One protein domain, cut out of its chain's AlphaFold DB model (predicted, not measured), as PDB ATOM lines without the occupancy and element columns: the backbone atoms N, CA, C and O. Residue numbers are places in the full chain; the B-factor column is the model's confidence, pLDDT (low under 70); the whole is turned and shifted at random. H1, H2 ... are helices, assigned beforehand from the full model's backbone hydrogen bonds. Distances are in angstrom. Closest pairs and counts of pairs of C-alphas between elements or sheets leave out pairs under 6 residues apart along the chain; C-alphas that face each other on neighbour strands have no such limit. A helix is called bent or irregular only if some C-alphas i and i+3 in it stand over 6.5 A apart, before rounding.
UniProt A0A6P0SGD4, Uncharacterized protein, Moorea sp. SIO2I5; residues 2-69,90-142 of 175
ATOM      1  N   THR A   2     102.911 162.782 185.639       85.00
ATOM      2  CA  THR A   2     104.256 163.013 186.197       85.00
ATOM      3  C   THR A   2     104.713 161.772 186.958       85.00
ATOM      4  O   THR A   2     103.926 161.179 187.693       85.00
ATOM      5  N   LYS A   3     105.971 161.357 186.773       90.38
ATOM      6  CA  LYS A   3     106.553 160.194 187.452       90.38
ATOM      7  C   LYS A   3     107.668 160.645 188.389       90.38
ATOM      8  O   LYS A   3     108.534 161.406 187.969       90.38
ATOM      9  N   ILE A   4     107.655 160.153 189.626       91.38
ATOM     10  CA  ILE A   4     108.656 160.494 190.647       91.38
ATOM     11  C   ILE A   4     109.892 159.599 190.474       91.38
ATOM     12  O   ILE A   4     109.768 158.376 190.365       91.38
ATOM     13  N   TRP A   5     111.072 160.217 190.424       90.81
ATOM     14  CA  TRP A   5     112.378 159.560 190.324       90.81
ATOM     15  C   TRP A   5     113.470 160.398 191.018       90.81
ATOM     16  O   TRP A   5     113.349 161.621 191.014       90.81
ATOM     17  N   PRO A   6     114.560 159.770 191.508       93.38
ATOM     18  CA  PRO A   6     114.779 158.322 191.563       93.38
ATOM     19  C   PRO A   6     113.908 157.633 192.629       93.38
ATOM     20  O   PRO A   6     113.349 158.278 193.503       93.38
ATOM     21  N   GLN A   7     113.758 156.309 192.531       92.56
ATOM     22  CA  GLN A   7     112.975 155.511 193.496       92.56
ATOM     23  C   GLN A   7     113.739 155.239 194.803       92.56
ATOM     24  O   GLN A   7     113.139 154.856 195.799       92.56
ATOM     25  N   ARG A   8     115.067 155.399 194.782       95.00
ATOM     26  CA  ARG A   8     115.944 155.326 195.953       95.00
ATOM     27  C   ARG A   8     117.206 156.158 195.731       95.00
ATOM     28  O   ARG A   8     117.661 156.302 194.588       95.00
ATOM     29  N   GLY A   9     117.804 156.611 196.826       95.38
ATOM     30  CA  GLY A   9     119.147 157.184 196.830       95.38
ATOM     31  C   GLY A   9     120.232 156.120 196.662       95.38
ATOM     32  O   GLY A   9     119.946 154.916 196.636       95.38
ATOM     33  N   ILE A  10     121.477 156.579 196.545       96.25
ATOM     34  CA  ILE A  10     122.673 155.731 196.631       96.25
ATOM     35  C   ILE A  10     122.752 155.164 198.055       96.25
ATOM     36  O   ILE A  10     122.538 155.899 199.019       96.25
ATOM     37  N   ALA A  11     122.994 153.860 198.187       95.06
ATOM     38  CA  ALA A  11     123.096 153.209 199.491       95.06
ATOM     39  C   ALA A  11     124.456 153.480 200.156       95.06
ATOM     40  O   ALA A  11     125.443 153.803 199.493       95.06
ATOM     41  N   GLU A  12     124.530 153.318 201.477       92.94
ATOM     42  CA  GLU A  12     125.797 153.454 202.195       92.94
ATOM     43  C   GLU A  12     126.824 152.428 201.687       92.94
ATOM     44  O   GLU A  12     126.547 151.232 201.607       92.94
ATOM     45  N   GLY A  13     128.007 152.914 201.299       92.56
ATOM     46  CA  GLY A  13     129.073 152.089 200.723       92.56
ATOM     47  C   GLY A  13     128.824 151.612 199.286       92.56
ATOM     48  O   GLY A  13     129.665 150.903 198.736       92.56
ATOM     49  N   GLU A  14     127.706 151.985 198.654       95.69
ATOM     50  CA  GLU A  14     127.464 151.692 197.241       95.69
ATOM     51  C   GLU A  14     128.296 152.630 196.360       95.69
ATOM     52  O   GLU A  14     128.180 153.849 196.453       95.69
ATOM     53  N   ALA A  15     129.100 152.051 195.466       96.38
ATOM     54  CA  ALA A  15     129.828 152.817 194.464       96.38
ATOM     55  C   ALA A  15     128.856 153.473 193.471       96.38
ATOM     56  O   ALA A  15     127.953 152.822 192.935       96.38
ATOM     57  N   LEU A  16     129.085 154.742 193.150       97.25
ATOM     58  CA  LEU A  16     128.261 155.538 192.243       97.25
ATOM     59  C   LEU A  16     128.112 154.879 190.867       97.25
ATOM     60  O   LEU A  16     127.022 154.884 190.296       97.25
ATOM     61  N   GLY A  17     129.182 154.285 190.331       96.88
ATOM     62  CA  GLY A  17     129.129 153.555 189.060       96.88
ATOM     63  C   GLY A  17     128.145 152.380 189.089       96.88
ATOM     64  O   GLY A  17     127.383 152.176 188.139       96.88
ATOM     65  N   ASP A  18     128.104 151.638 190.195       96.44
ATOM     66  CA  ASP A  18     127.161 150.534 190.383       96.44
ATOM     67  C   ASP A  18     125.731 151.069 190.543       96.44
ATOM     68  O   ASP A  18     124.803 150.554 189.909       96.44
ATOM     69  N   TYR A  19     125.546 152.154 191.302       97.12
ATOM     70  CA  TYR A  19     124.251 152.822 191.410       97.12
ATOM     71  C   TYR A  19     123.713 153.243 190.035       97.12
ATOM     72  O   TYR A  19     122.612 152.843 189.650       97.12
ATOM     73  N   LEU A  20     124.499 154.008 189.271       96.38
ATOM     74  CA  LEU A  20     124.093 154.566 187.981       96.38
ATOM     75  C   LEU A  20     123.832 153.474 186.938       96.38
ATOM     76  O   LEU A  20     122.802 153.497 186.263       96.38
ATOM     77  N   PHE A  21     124.745 152.508 186.795       95.69
ATOM     78  CA  PHE A  21     124.711 151.576 185.666       95.69
ATOM     79  C   PHE A  21     124.098 150.224 186.026       95.69
ATOM     80  O   PHE A  21     123.167 149.781 185.351       95.69
ATOM     81  N   LEU A  22     124.568 149.565 187.085       92.94
ATOM     82  CA  LEU A  22     124.074 148.237 187.477       92.94
ATOM     83  C   LEU A  22     122.647 148.305 188.041       92.94
ATOM     84  O   LEU A  22     121.807 147.444 187.751       92.94
ATOM     85  N   ASN A  23     122.364 149.328 188.845       92.69
ATOM     86  CA  ASN A  23     121.082 149.487 189.527       92.69
ATOM     87  C   ASN A  23     120.130 150.460 188.826       92.69
ATOM     88  O   ASN A  23     119.016 150.666 189.309       92.69
ATOM     89  N   ARG A  24     120.527 150.978 187.653       91.25
ATOM     90  CA  ARG A  24     119.741 151.915 186.832       91.25
ATOM     91  C   ARG A  24     119.268 153.124 187.649       91.25
ATOM     92  O   ARG A  24     118.135 153.584 187.495       91.25
ATOM     93  N   GLY A  25     120.131 153.578 188.555       93.94
ATOM     94  CA  GLY A  25     119.940 154.773 189.354       93.94
ATOM     95  C   GLY A  25     119.896 156.021 188.480       93.94
ATOM     96  O   GLY A  25     120.273 156.010 187.306       93.94
ATOM     97  N   TYR A  26     119.409 157.113 189.056       92.50
ATOM     98  CA  TYR A  26     119.241 158.362 188.330       92.50
ATOM     99  C   TYR A  26     119.626 159.530 189.224       92.50
ATOM    100  O   TYR A  26     119.018 159.742 190.267       92.50
ATOM    101  N   LEU A  27     120.645 160.271 188.798       93.69
ATOM    102  CA  LEU A  27     121.183 161.410 189.529       93.69
ATOM    103  C   LEU A  27     121.433 162.566 188.545       93.69
ATOM    104  O   LEU A  27     122.544 162.714 188.034       93.69
ATOM    105  N   PRO A  28     120.392 163.336 188.185       91.25
ATOM    106  CA  PRO A  28     120.525 164.409 187.209       91.25
ATOM    107  C   PRO A  28     121.263 165.604 187.823       91.25
ATOM    108  O   PRO A  28     120.932 166.037 188.925       91.25
ATOM    109  N   THR A  29     122.219 166.182 187.091       91.50
ATOM    110  CA  THR A  29     123.021 167.330 187.553       91.50
ATOM    111  C   THR A  29     122.195 168.559 187.967       91.50
ATOM    112  O   THR A  29     122.570 169.178 188.963       91.50
ATOM    113  N   PRO A  30     121.030 168.878 187.354       89.62
ATOM    114  CA  PRO A  30     120.147 169.941 187.849       89.62
ATOM    115  C   PRO A  30     119.560 169.718 189.252       89.62
ATOM    116  O   PRO A  30     119.068 170.669 189.847       89.62
ATOM    117  N   ALA A  31     119.575 168.489 189.779       92.19
ATOM    118  CA  ALA A  31     119.063 168.167 191.114       92.19
ATOM    119  C   ALA A  31     120.158 168.083 192.186       92.19
ATOM    120  O   ALA A  31     119.894 167.637 193.303       92.19
ATOM    121  N   ILE A  32     121.389 168.487 191.862       94.44
ATOM    122  CA  ILE A  32     122.529 168.388 192.772       94.44
ATOM    123  C   ILE A  32     122.811 169.745 193.396       94.44
ATOM    124  O   ILE A  32     123.029 170.737 192.706       94.44
ATOM    125  N   ILE A  33     122.880 169.754 194.724       95.25
ATOM    126  CA  ILE A  33     123.332 170.895 195.513       95.25
ATOM    127  C   ILE A  33     124.623 170.487 196.217       95.25
ATOM    128  O   ILE A  33     124.685 169.456 196.884       95.25
ATOM    129  N   LEU A  34     125.669 171.297 196.063       96.12
ATOM    130  CA  LEU A  34     126.980 171.064 196.658       96.12
ATOM    131  C   LEU A  34     127.648 172.388 197.043       96.12
ATOM    132  O   LEU A  34     127.247 173.464 196.598       96.12
ATOM    133  N   ARG A  35     128.695 172.314 197.870       97.06
ATOM    134  CA  ARG A  35     129.480 173.493 198.262       97.06
ATOM    135  C   ARG A  35     130.140 174.123 197.036       97.06
ATOM    136  O   ARG A  35     130.777 173.426 196.250       97.06
ATOM    137  N   ARG A  36     130.053 175.453 196.926       96.31
ATOM    138  CA  ARG A  36     130.633 176.228 195.816       96.31
ATOM    139  C   ARG A  36     132.114 175.923 195.595       96.31
ATOM    140  O   ARG A  36     132.514 175.667 194.468       96.31
ATOM    141  N   GLU A  37     132.910 175.949 196.658       96.19
ATOM    142  CA  GLU A  37     134.355 175.687 196.589       96.19
ATOM    143  C   GLU A  37     134.650 174.298 196.013       96.19
ATOM    144  O   GLU A  37     135.519 174.144 195.160       96.19
ATOM    145  N   PHE A  38     133.864 173.296 196.411       95.94
ATOM    146  CA  PHE A  38     133.997 171.942 195.890       95.94
ATOM    147  C   PHE A  38     133.616 171.873 194.406       95.94
ATOM    148  O   PHE A  38     134.339 171.260 193.628       95.94
ATOM    149  N   ALA A  39     132.546 172.557 193.989       95.25
ATOM    150  CA  ALA A  39     132.146 172.627 192.582       95.25
ATOM    151  C   ALA A  39     133.210 173.299 191.696       95.25
ATOM    152  O   ALA A  39     133.510 172.801 190.612       95.25
ATOM    153  N   LEU A  40     133.817 174.395 192.164       96.31
ATOM    154  CA  LEU A  40     134.851 175.126 191.420       96.31
ATOM    155  C   LEU A  40     136.117 174.291 191.186       96.31
ATOM    156  O   LEU A  40     136.772 174.460 190.162       96.31
ATOM    157  N   ASN A  41     136.422 173.353 192.084       96.62
ATOM    158  CA  ASN A  41     137.539 172.420 191.923       96.62
ATOM    159  C   ASN A  41     137.216 171.230 191.001       96.62
ATOM    160  O   ASN A  41     138.112 170.472 190.635       96.62
ATOM    161  N   HIS A  42     135.952 171.057 190.606       96.38
ATOM    162  CA  HIS A  42     135.478 169.908 189.833       96.38
ATOM    163  C   HIS A  42     134.652 170.332 188.618       96.38
ATOM    164  O   HIS A  42     133.634 169.723 188.326       96.38
ATOM    165  N   LEU A  43     135.083 171.343 187.864       96.12
ATOM    166  CA  LEU A  43     134.386 171.764 186.640       96.12
ATOM    167  C   LEU A  43     134.208 170.607 185.645       96.12
ATOM    168  O   LEU A  43     135.010 169.669 185.639       96.12
ATOM    169  N   PHE A  44     133.172 170.670 184.803       95.75
ATOM    170  CA  PHE A  44     132.929 169.684 183.745       95.75
ATOM    171  C   PHE A  44     134.132 169.542 182.807       95.75
ATOM    172  O   PHE A  44     134.783 170.525 182.456       95.75
ATOM    173  N   ASN A  45     134.407 168.316 182.359       95.31
ATOM    174  CA  ASN A  45     135.455 168.085 181.375       95.31
ATOM    175  C   ASN A  45     134.996 168.506 179.968       95.31
ATOM    176  O   ASN A  45     134.257 167.784 179.295       95.31
ATOM    177  N   GLU A  46     135.482 169.650 179.491       94.56
ATOM    178  CA  GLU A  46     135.140 170.207 178.172       94.56
ATOM    179  C   GLU A  46     135.625 169.356 176.988       94.56
ATOM    180  O   GLU A  46     135.102 169.477 175.881       94.56
ATOM    181  N   LYS A  47     136.581 168.440 177.201       93.69
ATOM    182  CA  LYS A  47     137.031 167.503 176.155       93.69
ATOM    183  C   LYS A  47     135.973 166.444 175.840       93.69
ATOM    184  O   LYS A  47     136.009 165.823 174.776       93.69
ATOM    185  N   LEU A  48     135.033 166.214 176.757       93.25
ATOM    186  CA  LEU A  48     133.947 165.269 176.563       93.25
ATOM    187  C   LEU A  48     132.803 165.927 175.805       93.25
ATOM    188  O   LEU A  48     132.169 166.861 176.275       93.25
ATOM    189  N   SER A  49     132.459 165.353 174.656       89.06
ATOM    190  CA  SER A  49     131.245 165.730 173.921       89.06
ATOM    191  C   SER A  49     130.018 164.885 174.297       89.06
ATOM    192  O   SER A  49     128.954 165.033 173.695       89.06
ATOM    193  N   ARG A  50     130.176 163.952 175.248       90.62
ATOM    194  CA  ARG A  50     129.123 163.115 175.838       90.62
ATOM    195  C   ARG A  50     129.555 162.647 177.226       90.62
ATOM    196  O   ARG A  50     130.748 162.502 177.461       90.62
ATOM    197  N   HIS A  51     128.582 162.339 178.086       94.38
ATOM    198  CA  HIS A  51     128.800 161.778 179.427       94.38
ATOM    199  C   HIS A  51     129.509 162.743 180.390       94.38
ATOM    200  O   HIS A  51     130.119 162.304 181.357       94.38
ATOM    201  N   GLN A  52     129.395 164.052 180.145       95.50
ATOM    202  CA  GLN A  52     129.927 165.098 181.026       95.50
ATOM    203  C   GLN A  52     129.324 165.003 182.434       95.50
ATOM    204  O   GLN A  52     130.046 165.127 183.417       95.50
ATOM    205  N   ASP A  53     128.028 164.686 182.541       95.38
ATOM    206  CA  ASP A  53     127.381 164.442 183.834       95.38
ATOM    207  C   ASP A  53     128.028 163.265 184.576       95.38
ATOM    208  O   ASP A  53     128.352 163.384 185.751       95.38
ATOM    209  N   TYR A  54     128.281 162.137 183.902       96.88
ATOM    210  CA  TYR A  54     128.932 160.988 184.543       96.88
ATOM    211  C   TYR A  54     130.372 161.295 184.950       96.88
ATOM    212  O   TYR A  54     130.777 160.919 186.045       96.88
ATOM    213  N   ASP A  55     131.127 161.999 184.105       96.88
ATOM    214  CA  ASP A  55     132.464 162.496 184.439       96.88
ATOM    215  C   ASP A  55     132.458 163.305 185.736       96.88
ATOM    216  O   ASP A  55     133.229 163.020 186.653       96.88
ATOM    217  N   PHE A  56     131.572 164.298 185.807       97.25
ATOM    218  CA  PHE A  56     131.446 165.172 186.959       97.25
ATOM    219  C   PHE A  56     131.162 164.359 188.222       97.25
ATOM    220  O   PHE A  56     131.909 164.447 189.192       97.25
ATOM    221  N   LEU A  57     130.153 163.488 188.183       97.50
ATOM    222  CA  LEU A  57     129.758 162.680 189.334       97.50
ATOM    223  C   LEU A  57     130.863 161.726 189.807       97.50
ATOM    224  O   LEU A  57     131.142 161.670 191.004       97.50
ATOM    225  N   LEU A  58     131.513 161.011 188.885       97.62
ATOM    226  CA  LEU A  58     132.586 160.068 189.219       97.62
ATOM    227  C   LEU A  58     133.800 160.784 189.821       97.62
ATOM    228  O   LEU A  58     134.398 160.283 190.770       97.62
ATOM    229  N   ARG A  59     134.154 161.978 189.322       97.00
ATOM    230  CA  ARG A  59     135.242 162.774 189.911       97.00
ATOM    231  C   ARG A  59     134.890 163.358 191.275       97.00
ATOM    232  O   ARG A  59     135.781 163.450 192.117       97.00
ATOM    233  N   LEU A  60     133.630 163.735 191.506       97.19
ATOM    234  CA  LEU A  60     133.174 164.146 192.835       97.19
ATOM    235  C   LEU A  60     133.303 162.982 193.827       97.19
ATOM    236  O   LEU A  60     133.888 163.172 194.892       97.19
ATOM    237  N   GLU A  61     132.818 161.784 193.472       97.44
ATOM    238  CA  GLU A  61     132.957 160.583 194.311       97.44
ATOM    239  C   GLU A  61     134.429 160.280 194.611       97.44
ATOM    240  O   GLU A  61     134.812 160.146 195.774       97.44
ATOM    241  N   ALA A  62     135.274 160.253 193.575       96.88
ATOM    242  CA  ALA A  62     136.705 159.989 193.709       96.88
ATOM    243  C   ALA A  62     137.432 161.011 194.602       96.88
ATOM    244  O   ALA A  62     138.478 160.701 195.167       96.88
ATOM    245  N   SER A  63     136.864 162.209 194.754       96.75
ATOM    246  CA  SER A  63     137.388 163.279 195.612       96.75
ATOM    247  C   SER A  63     136.736 163.306 197.001       96.75
ATOM    248  O   SER A  63     136.873 164.281 197.739       96.75
ATOM    249  N   GLY A  64     136.033 162.230 197.368       95.75
ATOM    250  CA  GLY A  64     135.467 162.008 198.697       95.75
ATOM    251  C   GLY A  64     134.039 162.518 198.885       95.75
ATOM    252  O   GLY A  64     133.558 162.551 200.021       95.75
ATOM    253  N   ALA A  65     133.345 162.922 197.816       96.12
ATOM    254  CA  ALA A  65     131.947 163.317 197.931       96.12
ATOM    255  C   ALA A  65     131.071 162.125 198.324       96.12
ATOM    256  O   ALA A  65     131.191 161.029 197.779       96.12
ATOM    257  N   LYS A  66     130.132 162.375 199.238       95.31
ATOM    258  CA  LYS A  66     129.047 161.449 199.563       95.31
ATOM    259  C   LYS A  66     127.752 161.999 198.983       95.31
ATOM    260  O   LYS A  66     127.459 163.183 199.145       95.31
ATOM    261  N   PHE A  67     126.983 161.139 198.334       95.56
ATOM    262  CA  PHE A  67     125.705 161.510 197.741       95.56
ATOM    263  C   PHE A  67     124.570 161.154 198.690       95.56
ATOM    264  O   PHE A  67     124.414 159.999 199.074       95.56
ATOM    265  N   LEU A  68     123.776 162.157 199.050       94.44
ATOM    266  CA  LEU A  68     122.599 162.008 199.896       94.44
ATOM    267  C   LEU A  68     121.380 162.467 199.104       94.44
ATOM    268  O   LEU A  68     121.415 163.510 198.452       94.44
ATOM    269  N   MET A  69     120.315 161.673 199.153       95.06
ATOM    270  CA  MET A  69     119.048 162.000 198.511       95.06
ATOM    271  C   MET A  69     118.085 162.561 199.553       95.06
ATOM    272  O   MET A  69     117.901 161.955 200.605       95.06
ATOM    273  N   ASN A  90     126.759 157.854 168.816       80.31
ATOM    274  CA  ASN A  90     128.197 157.866 168.585       80.31
ATOM    275  C   ASN A  90     128.870 156.922 169.599       80.31
ATOM    276  O   ASN A  90     129.100 157.324 170.745       80.31
ATOM    277  N   PRO A  91     129.080 155.648 169.214       88.50
ATOM    278  CA  PRO A  91     129.792 154.655 170.015       88.50
ATOM    279  C   PRO A  91     131.187 155.125 170.422       88.50
ATOM    280  O   PRO A  91     131.566 154.913 171.569       88.50
ATOM    281  N   ASP A  92     131.900 155.819 169.534       91.88
ATOM    282  CA  ASP A  92     133.286 156.242 169.757       91.88
ATOM    283  C   ASP A  92     133.397 157.210 170.934       91.88
ATOM    284  O   ASP A  92     134.275 157.061 171.775       91.88
ATOM    285  N   LYS A  93     132.442 158.136 171.081       93.31
ATOM    286  CA  LYS A  93     132.372 159.031 172.252       93.31
ATOM    287  C   LYS A  93     132.164 158.266 173.561       93.31
ATOM    288  O   LYS A  93     132.737 158.628 174.585       93.31
ATOM    289  N   SER A  94     131.335 157.222 173.543       94.69
ATOM    290  CA  SER A  94     131.122 156.364 174.715       94.69
ATOM    291  C   SER A  94     132.336 155.470 174.998       94.69
ATOM    292  O   SER A  94     132.635 155.223 176.161       94.69
ATOM    293  N   LEU A  95     133.041 155.002 173.963       95.69
ATOM    294  CA  LEU A  95     134.278 154.228 174.100       95.69
ATOM    295  C   LEU A  95     135.418 155.090 174.645       95.69
ATOM    296  O   LEU A  95     136.108 154.649 175.556       95.69
ATOM    297  N   PHE A  96     135.561 156.323 174.156       95.62
ATOM    298  CA  PHE A  96     136.512 157.300 174.683       95.62
ATOM    299  C   PHE A  96     136.260 157.566 176.171       95.62
ATOM    300  O   PHE A  96     137.173 157.472 176.984       95.62
ATOM    301  N   PHE A  97     135.000 157.801 176.556       96.75
ATOM    302  CA  PHE A  97     134.641 157.924 177.969       96.75
ATOM    303  C   PHE A  97     135.022 156.668 178.766       96.75
ATOM    304  O   PHE A  97     135.618 156.769 179.832       96.75
ATOM    305  N   LEU A  98     134.721 155.471 178.258       96.81
ATOM    306  CA  LEU A  98     135.066 154.238 178.962       96.81
ATOM    307  C   LEU A  98     136.582 154.093 179.167       96.81
ATOM    308  O   LEU A  98     137.009 153.694 180.247       96.81
ATOM    309  N   GLN A  99     137.390 154.436 178.162       95.81
ATOM    310  CA  GLN A  99     138.850 154.393 178.264       95.81
ATOM    311  C   GLN A  99     139.360 155.293 179.395       95.81
ATOM    312  O   GLN A  99     140.117 154.830 180.244       95.81
ATOM    313  N   GLU A 100     138.881 156.533 179.464       95.81
ATOM    314  CA  GLU A 100     139.347 157.522 180.443       95.81
ATOM    315  C   GLU A 100     138.806 157.283 181.870       95.81
ATOM    316  O   GLU A 100     139.498 157.553 182.859       95.81
ATOM    317  N   TYR A 101     137.576 156.769 181.993       96.75
ATOM    318  CA  TYR A 101     136.837 156.710 183.263       96.75
ATOM    319  C   TYR A 101     136.635 155.302 183.829       96.75
ATOM    320  O   TYR A 101     136.141 155.174 184.947       96.75
ATOM    321  N   SER A 102     137.050 154.243 183.125       96.12
ATOM    322  CA  SER A 102     136.965 152.854 183.619       96.12
ATOM    323  C   SER A 102     137.605 152.655 184.995       96.12
ATOM    324  O   SER A 102     137.077 151.899 185.798       96.12
ATOM    325  N   LYS A 103     138.673 153.396 185.315       96.00
ATOM    326  CA  LYS A 103     139.333 153.383 186.635       96.00
ATOM    327  C   LYS A 103     138.435 153.789 187.812       96.00
ATOM    328  O   LYS A 103     138.783 153.506 188.951       96.00
ATOM    329  N   PHE A 104     137.321 154.472 187.549       95.75
ATOM    330  CA  PHE A 104     136.337 154.864 188.565       95.75
ATOM    331  C   PHE A 104     135.171 153.873 188.668       95.75
ATOM    332  O   PHE A 104     134.240 154.093 189.437       95.75
ATOM    333  N   LEU A 105     135.168 152.813 187.858       96.88
ATOM    334  CA  LEU A 105     134.047 151.893 187.724       96.88
ATOM    335  C   LEU A 105     134.462 150.486 188.141       96.88
ATOM    336  O   LEU A 105     135.574 150.041 187.872       96.88
ATOM    337  N   SER A 106     133.531 149.754 188.749       95.88
ATOM    338  CA  SER A 106     133.688 148.311 188.914       95.88
ATOM    339  C   SER A 106     133.575 147.600 187.557       95.88
ATOM    340  O   SER A 106     132.908 148.089 186.639       95.88
ATOM    341  N   ASP A 107     134.115 146.384 187.443       96.19
ATOM    342  CA  ASP A 107     133.951 145.570 186.227       96.19
ATOM    343  C   ASP A 107     132.473 145.281 185.902       96.19
ATOM    344  O   ASP A 107     132.085 145.092 184.745       96.19
ATOM    345  N   ARG A 108     131.611 145.263 186.928       96.56
ATOM    346  CA  ARG A 108     130.159 145.140 186.756       96.56
ATOM    347  C   ARG A 108     129.589 146.417 186.148       96.56
ATOM    348  O   ARG A 108     128.901 146.338 185.132       96.56
ATOM    349  N   ALA A 109     129.905 147.581 186.708       97.12
ATOM    350  CA  ALA A 109     129.488 148.869 186.164       97.12
ATOM    351  C   ALA A 109     129.952 149.062 184.711       97.12
ATOM    352  O   ALA A 109     129.164 149.525 183.887       97.12
ATOM    353  N   ILE A 110     131.169 148.624 184.369       97.88
ATOM    354  CA  ILE A 110     131.694 148.642 182.994       97.88
ATOM    355  C   ILE A 110     130.806 147.821 182.050       97.88
ATOM    356  O   ILE A 110     130.330 148.366 181.049       97.88
ATOM    357  N   SER A 111     130.509 146.553 182.377       97.50
ATOM    358  CA  SER A 111     129.611 145.711 181.566       97.50
ATOM    359  C   SER A 111     128.267 146.406 181.308       97.50
ATOM    360  O   SER A 111     127.787 146.454 180.172       97.50
ATOM    361  N   TYR A 112     127.656 146.985 182.347       97.12
ATOM    362  CA  TYR A 112     126.349 147.639 182.233       97.12
ATOM    363  C   TYR A 112     126.411 148.965 181.472       97.12
ATOM    364  O   TYR A 112     125.509 149.237 180.674       97.12
ATOM    365  N   PHE A 113     127.464 149.765 181.658       96.94
ATOM    366  CA  PHE A 113     127.697 150.980 180.881       96.94
ATOM    367  C   PHE A 113     127.797 150.654 179.389       96.94
ATOM    368  O   PHE A 113     127.090 151.252 178.576       96.94
ATOM    369  N   VAL A 114     128.619 149.663 179.028       97.12
ATOM    370  CA  VAL A 114     128.811 149.230 177.637       97.12
ATOM    371  C   VAL A 114     127.494 148.764 177.028       97.12
ATOM    372  O   VAL A 114     127.141 149.179 175.920       97.12
ATOM    373  N   ILE A 115     126.724 147.953 177.756       95.75
ATOM    374  CA  ILE A 115     125.416 147.489 177.288       95.75
ATOM    375  C   ILE A 115     124.489 148.675 177.001       95.75
ATOM    376  O   ILE A 115     123.946 148.791 175.900       95.75
ATOM    377  N   GLN A 116     124.317 149.570 177.974       92.69
ATOM    378  CA  GLN A 116     123.317 150.638 177.918       92.69
ATOM    379  C   GLN A 116     123.699 151.760 176.953       92.69
ATOM    380  O   GLN A 116     122.859 152.251 176.193       92.69
ATOM    381  N   GLN A 117     124.965 152.174 176.969       93.50
ATOM    382  CA  GLN A 117     125.433 153.346 176.233       93.50
ATOM    383  C   GLN A 117     126.003 153.018 174.855       93.50
ATOM    384  O   GLN A 117     126.187 153.946 174.062       93.50
ATOM    385  N   ILE A 118     126.260 151.740 174.551       94.88
ATOM    386  CA  ILE A 118     126.883 151.317 173.290       94.88
ATOM    387  C   ILE A 118     126.076 150.202 172.621       94.88
ATOM    388  O   ILE A 118     125.444 150.447 171.592       94.88
ATOM    389  N   VAL A 119     126.043 149.001 173.205       95.62
ATOM    390  CA  VAL A 119     125.501 147.789 172.557       95.62
ATOM    391  C   VAL A 119     124.027 147.954 172.194       95.62
ATOM    392  O   VAL A 119     123.664 147.792 171.032       95.62
ATOM    393  N   LEU A 120     123.166 148.345 173.140       92.62
ATOM    394  CA  LEU A 120     121.731 148.506 172.870       92.62
ATOM    395  C   LEU A 120     121.453 149.592 171.824       92.62
ATOM    396  O   LEU A 120     120.510 149.468 171.044       92.62
ATOM    397  N   ARG A 121     122.275 150.646 171.770       90.25
ATOM    398  CA  ARG A 121     122.132 151.709 170.764       90.25
ATOM    399  C   ARG A 121     122.518 151.211 169.369       90.25
ATOM    400  O   ARG A 121     121.782 151.459 168.418       90.25
ATOM    401  N   LEU A 122     123.618 150.462 169.255       92.75
ATOM    402  CA  LEU A 122     124.028 149.813 168.006       92.75
ATOM    403  C   LEU A 122     122.966 148.830 167.502       92.75
ATOM    404  O   LEU A 122     122.632 148.840 166.317       92.75
ATOM    405  N   LEU A 123     122.383 148.030 168.400       92.75
ATOM    406  CA  LEU A 123     121.332 147.068 168.059       92.75
ATOM    407  C   LEU A 123     120.049 147.742 167.565       92.75
ATOM    408  O   LEU A 123     119.480 147.283 166.572       92.75
ATOM    409  N   LYS A 124     119.630 148.849 168.193       88.69
ATOM    410  CA  LYS A 124     118.493 149.667 167.726       88.69
ATOM    411  C   LYS A 124     118.722 150.221 166.318       88.69
ATOM    412  O   LYS A 124     117.794 150.246 165.516       88.69
ATOM    413  N   ASN A 125     119.968 150.552 165.982       88.06
ATOM    414  CA  ASN A 125     120.363 151.001 164.645       88.06
ATOM    415  C   ASN A 125     120.808 149.861 163.716       88.06
ATOM    416  O   ASN A 125     121.454 150.104 162.700       88.06
ATOM    417  N   ARG A 126     120.451 148.612 164.048       89.31
ATOM    418  CA  ARG A 126     120.696 147.398 163.247       89.31
ATOM    419  C   ARG A 126     122.175 147.075 162.980       89.31
ATOM    420  O   ARG A 126     122.472 146.196 162.174       89.31
ATOM    421  N   GLN A 127     123.108 147.686 163.707       92.19
ATOM    422  CA  GLN A 127     124.550 147.431 163.605       92.19
ATOM    423  C   GLN A 127     124.970 146.222 164.464       92.19
ATOM    424  O   GLN A 127     125.757 146.338 165.403       92.19
ATOM    425  N   ARG A 128     124.418 145.036 164.163       94.25
ATOM    426  CA  ARG A 128     124.571 143.824 164.998       94.25
ATOM    427  C   ARG A 128     126.010 143.321 165.117       94.25
ATOM    428  O   ARG A 128     126.408 142.916 166.203       94.25
ATOM    429  N   LEU A 129     126.786 143.364 164.032       95.00
ATOM    430  CA  LEU A 129     128.177 142.892 164.036       95.00
ATOM    431  C   LEU A 129     129.064 143.769 164.929       95.00
ATOM    432  O   LEU A 129     129.792 143.248 165.770       95.00
ATOM    433  N   ALA A 130     128.934 145.095 164.815       94.75
ATOM    434  CA  ALA A 130     129.622 146.038 165.695       94.75
ATOM    435  C   ALA A 130     129.189 145.858 167.160       94.75
ATOM    436  O   ALA A 130     130.034 145.803 168.051       94.75
ATOM    437  N   ALA A 131     127.882 145.695 167.408       95.62
ATOM    438  CA  ALA A 131     127.358 145.435 168.748       95.62
ATOM    439  C   ALA A 131     127.940 144.149 169.357       95.62
ATOM    440  O   ALA A 131     128.354 144.161 170.513       95.62
ATOM    441  N   MET A 132     128.001 143.064 168.577       96.31
ATOM    442  CA  MET A 132     128.567 141.784 169.005       96.31
ATOM    443  C   MET A 132     130.066 141.900 169.294       96.31
ATOM    444  O   MET A 132     130.516 141.466 170.348       96.31
ATOM    445  N   SER A 133     130.829 142.532 168.399       96.69
ATOM    446  CA  SER A 133     132.271 142.738 168.575       96.69
ATOM    447  C   SER A 133     132.587 143.505 169.863       96.69
ATOM    448  O   SER A 133     133.431 143.080 170.650       96.69
ATOM    449  N   ILE A 134     131.863 144.598 170.125       96.56
ATOM    450  CA  ILE A 134     132.032 145.388 171.351       96.56
ATOM    451  C   ILE A 134     131.590 144.594 172.585       96.56
ATOM    452  O   ILE A 134     132.286 144.622 173.599       96.56
ATOM    453  N   ALA A 135     130.467 143.873 172.511       96.50
ATOM    454  CA  ALA A 135     129.986 143.059 173.625       96.50
ATOM    455  C   ALA A 135     131.012 141.987 174.022       96.50
ATOM    456  O   ALA A 135     131.364 141.899 175.192       96.50
ATOM    457  N   LEU A 136     131.562 141.247 173.055       96.44
ATOM    458  CA  LEU A 136     132.587 140.229 173.311       96.44
ATOM    459  C   LEU A 136     133.868 140.806 173.928       96.44
ATOM    460  O   LEU A 136     134.538 140.118 174.689       96.44
ATOM    461  N   LYS A 137     134.211 142.059 173.607       96.25
ATOM    462  CA  LYS A 137     135.430 142.707 174.105       96.25
ATOM    463  C   LYS A 137     135.296 143.257 175.525       96.25
ATOM    464  O   LYS A 137     136.275 143.239 176.263       96.25
ATOM    465  N   PHE A 138     134.132 143.794 175.890       96.12
ATOM    466  CA  PHE A 138     133.993 144.601 177.110       96.12
ATOM    467  C   PHE A 138     132.899 144.137 178.077       96.12
ATOM    468  O   PHE A 138     132.803 144.676 179.176       96.12
ATOM    469  N   VAL A 139     132.049 143.182 177.693       96.56
ATOM    470  CA  VAL A 139     130.956 142.705 178.548       96.56
ATOM    471  C   VAL A 139     131.310 141.337 179.106       96.56
ATOM    472  O   VAL A 139     131.317 140.339 178.390       96.56
ATOM    473  N   ASN A 140     131.507 141.272 180.420       95.75
ATOM    474  CA  ASN A 140     131.486 139.998 181.124       95.75
ATOM    475  C   ASN A 140     130.028 139.592 181.384       95.75
ATOM    476  O   ASN A 140     129.327 140.225 182.178       95.75
ATOM    477  N   LEU A 141     129.578 138.534 180.706       91.94
ATOM    478  CA  LEU A 141     128.210 138.025 180.808       91.94
ATOM    479  C   LEU A 141     127.869 137.563 182.235       91.94
ATOM    480  O   LEU A 141     126.743 137.758 182.685       91.94
ATOM    481  N   LEU A 142     128.839 137.059 183.005       93.69
ATOM    482  CA  LEU A 142     128.615 136.608 184.388       93.69
ATOM    483  C   LEU A 142     128.144 137.736 185.322       93.69
ATOM    484  O   LEU A 142     127.580 137.469 186.378       93.69
TER     485      LEU A 142
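What this domain is: This is residues 2 to 69 and 90 to 142 of the 175 residues of an uncharacterized protein of Moorea sp. SIO2I5 (UniProt A0A6P0SGD4). Three helices, H4, H5 and H6, run up and down at one end as two successive helical hairpins that share H5; H1 packs at a slant on the first half of H5 and on H3, and long loops lead out to little H2 at the other end. The printed part has 121 residues, with six named helices in the order H1 to H6 and no named strand; the class is all helix. It is compact, with a radius of gyration of the C-alphas of 15.2 A and spans of 46 by 31 by 30 A.

Where its parts are: Find C-alpha 16 at (128.261, 155.538, 192.243), where H1, residues 16 to 22, begins. Next come H2, residues 36 to 40, and H3, residues 52 to 62, 15.3 A long. Beyond the cut, H4, residues 91 to 104, runs 19.7 A and H5, residues 107 to 124, 24.5 A. H6, residues 128 to 138, runs 15.4 A to C-alpha 138 at (133.993, 144.601, 177.110). H4 is irregular, with C-alphas 100 and 103 7.4 A apart; H5 only just, with C-alphas 117 and 120 7.0 A apart, and has a kink of 25 degrees near residue 114.

How they stand to each other: Look at Asp 18 and Ala 109, the closest C-alphas of H1 and H5, 5.1 A apart: they touch at a steep tilt of 49 degrees, with residues 108 to 116 of H5 alone. H1 touches H3 at Leu 16 and Leu 58, their closest C-alphas, 7.0 A apart. H3 and H4 only just touch, with 3 pairs of C-alphas within 8 A, the closest Leu 58 and Phe 104, 6.4 A, and with residues 101 to 104 of H4 alone. H4 and H5 form a hairpin, closest at C-alphas 91 and 118, 5.5 A, with a shallow tilt of 8 degrees. H5 and H6 form another, closest at C-alphas 119 and 131, 4.8 A, with a shallow tilt of 6 degrees. H4 and H6 are near each other, with 5 pairs of C-alphas within 10 A. H2 touches no helix. Every O i to N i+4 pair is within hydrogen-bond range in H1, H2, H3 and H6, against 8 of 10 in H4 and 12 of 14 in H5.

The domain as a whole: The two C-alphas farthest apart, of Glu 37 and Leu 129, are 46.6 A apart. Residues 70 to 89 are not printed; C-alphas 69 and 90 stand 31.6 A apart across that cut. The links H1 to H2 and H2 to H3 are long. Mean pLDDT of the printed part is 94.6, and no printed residue is under 70.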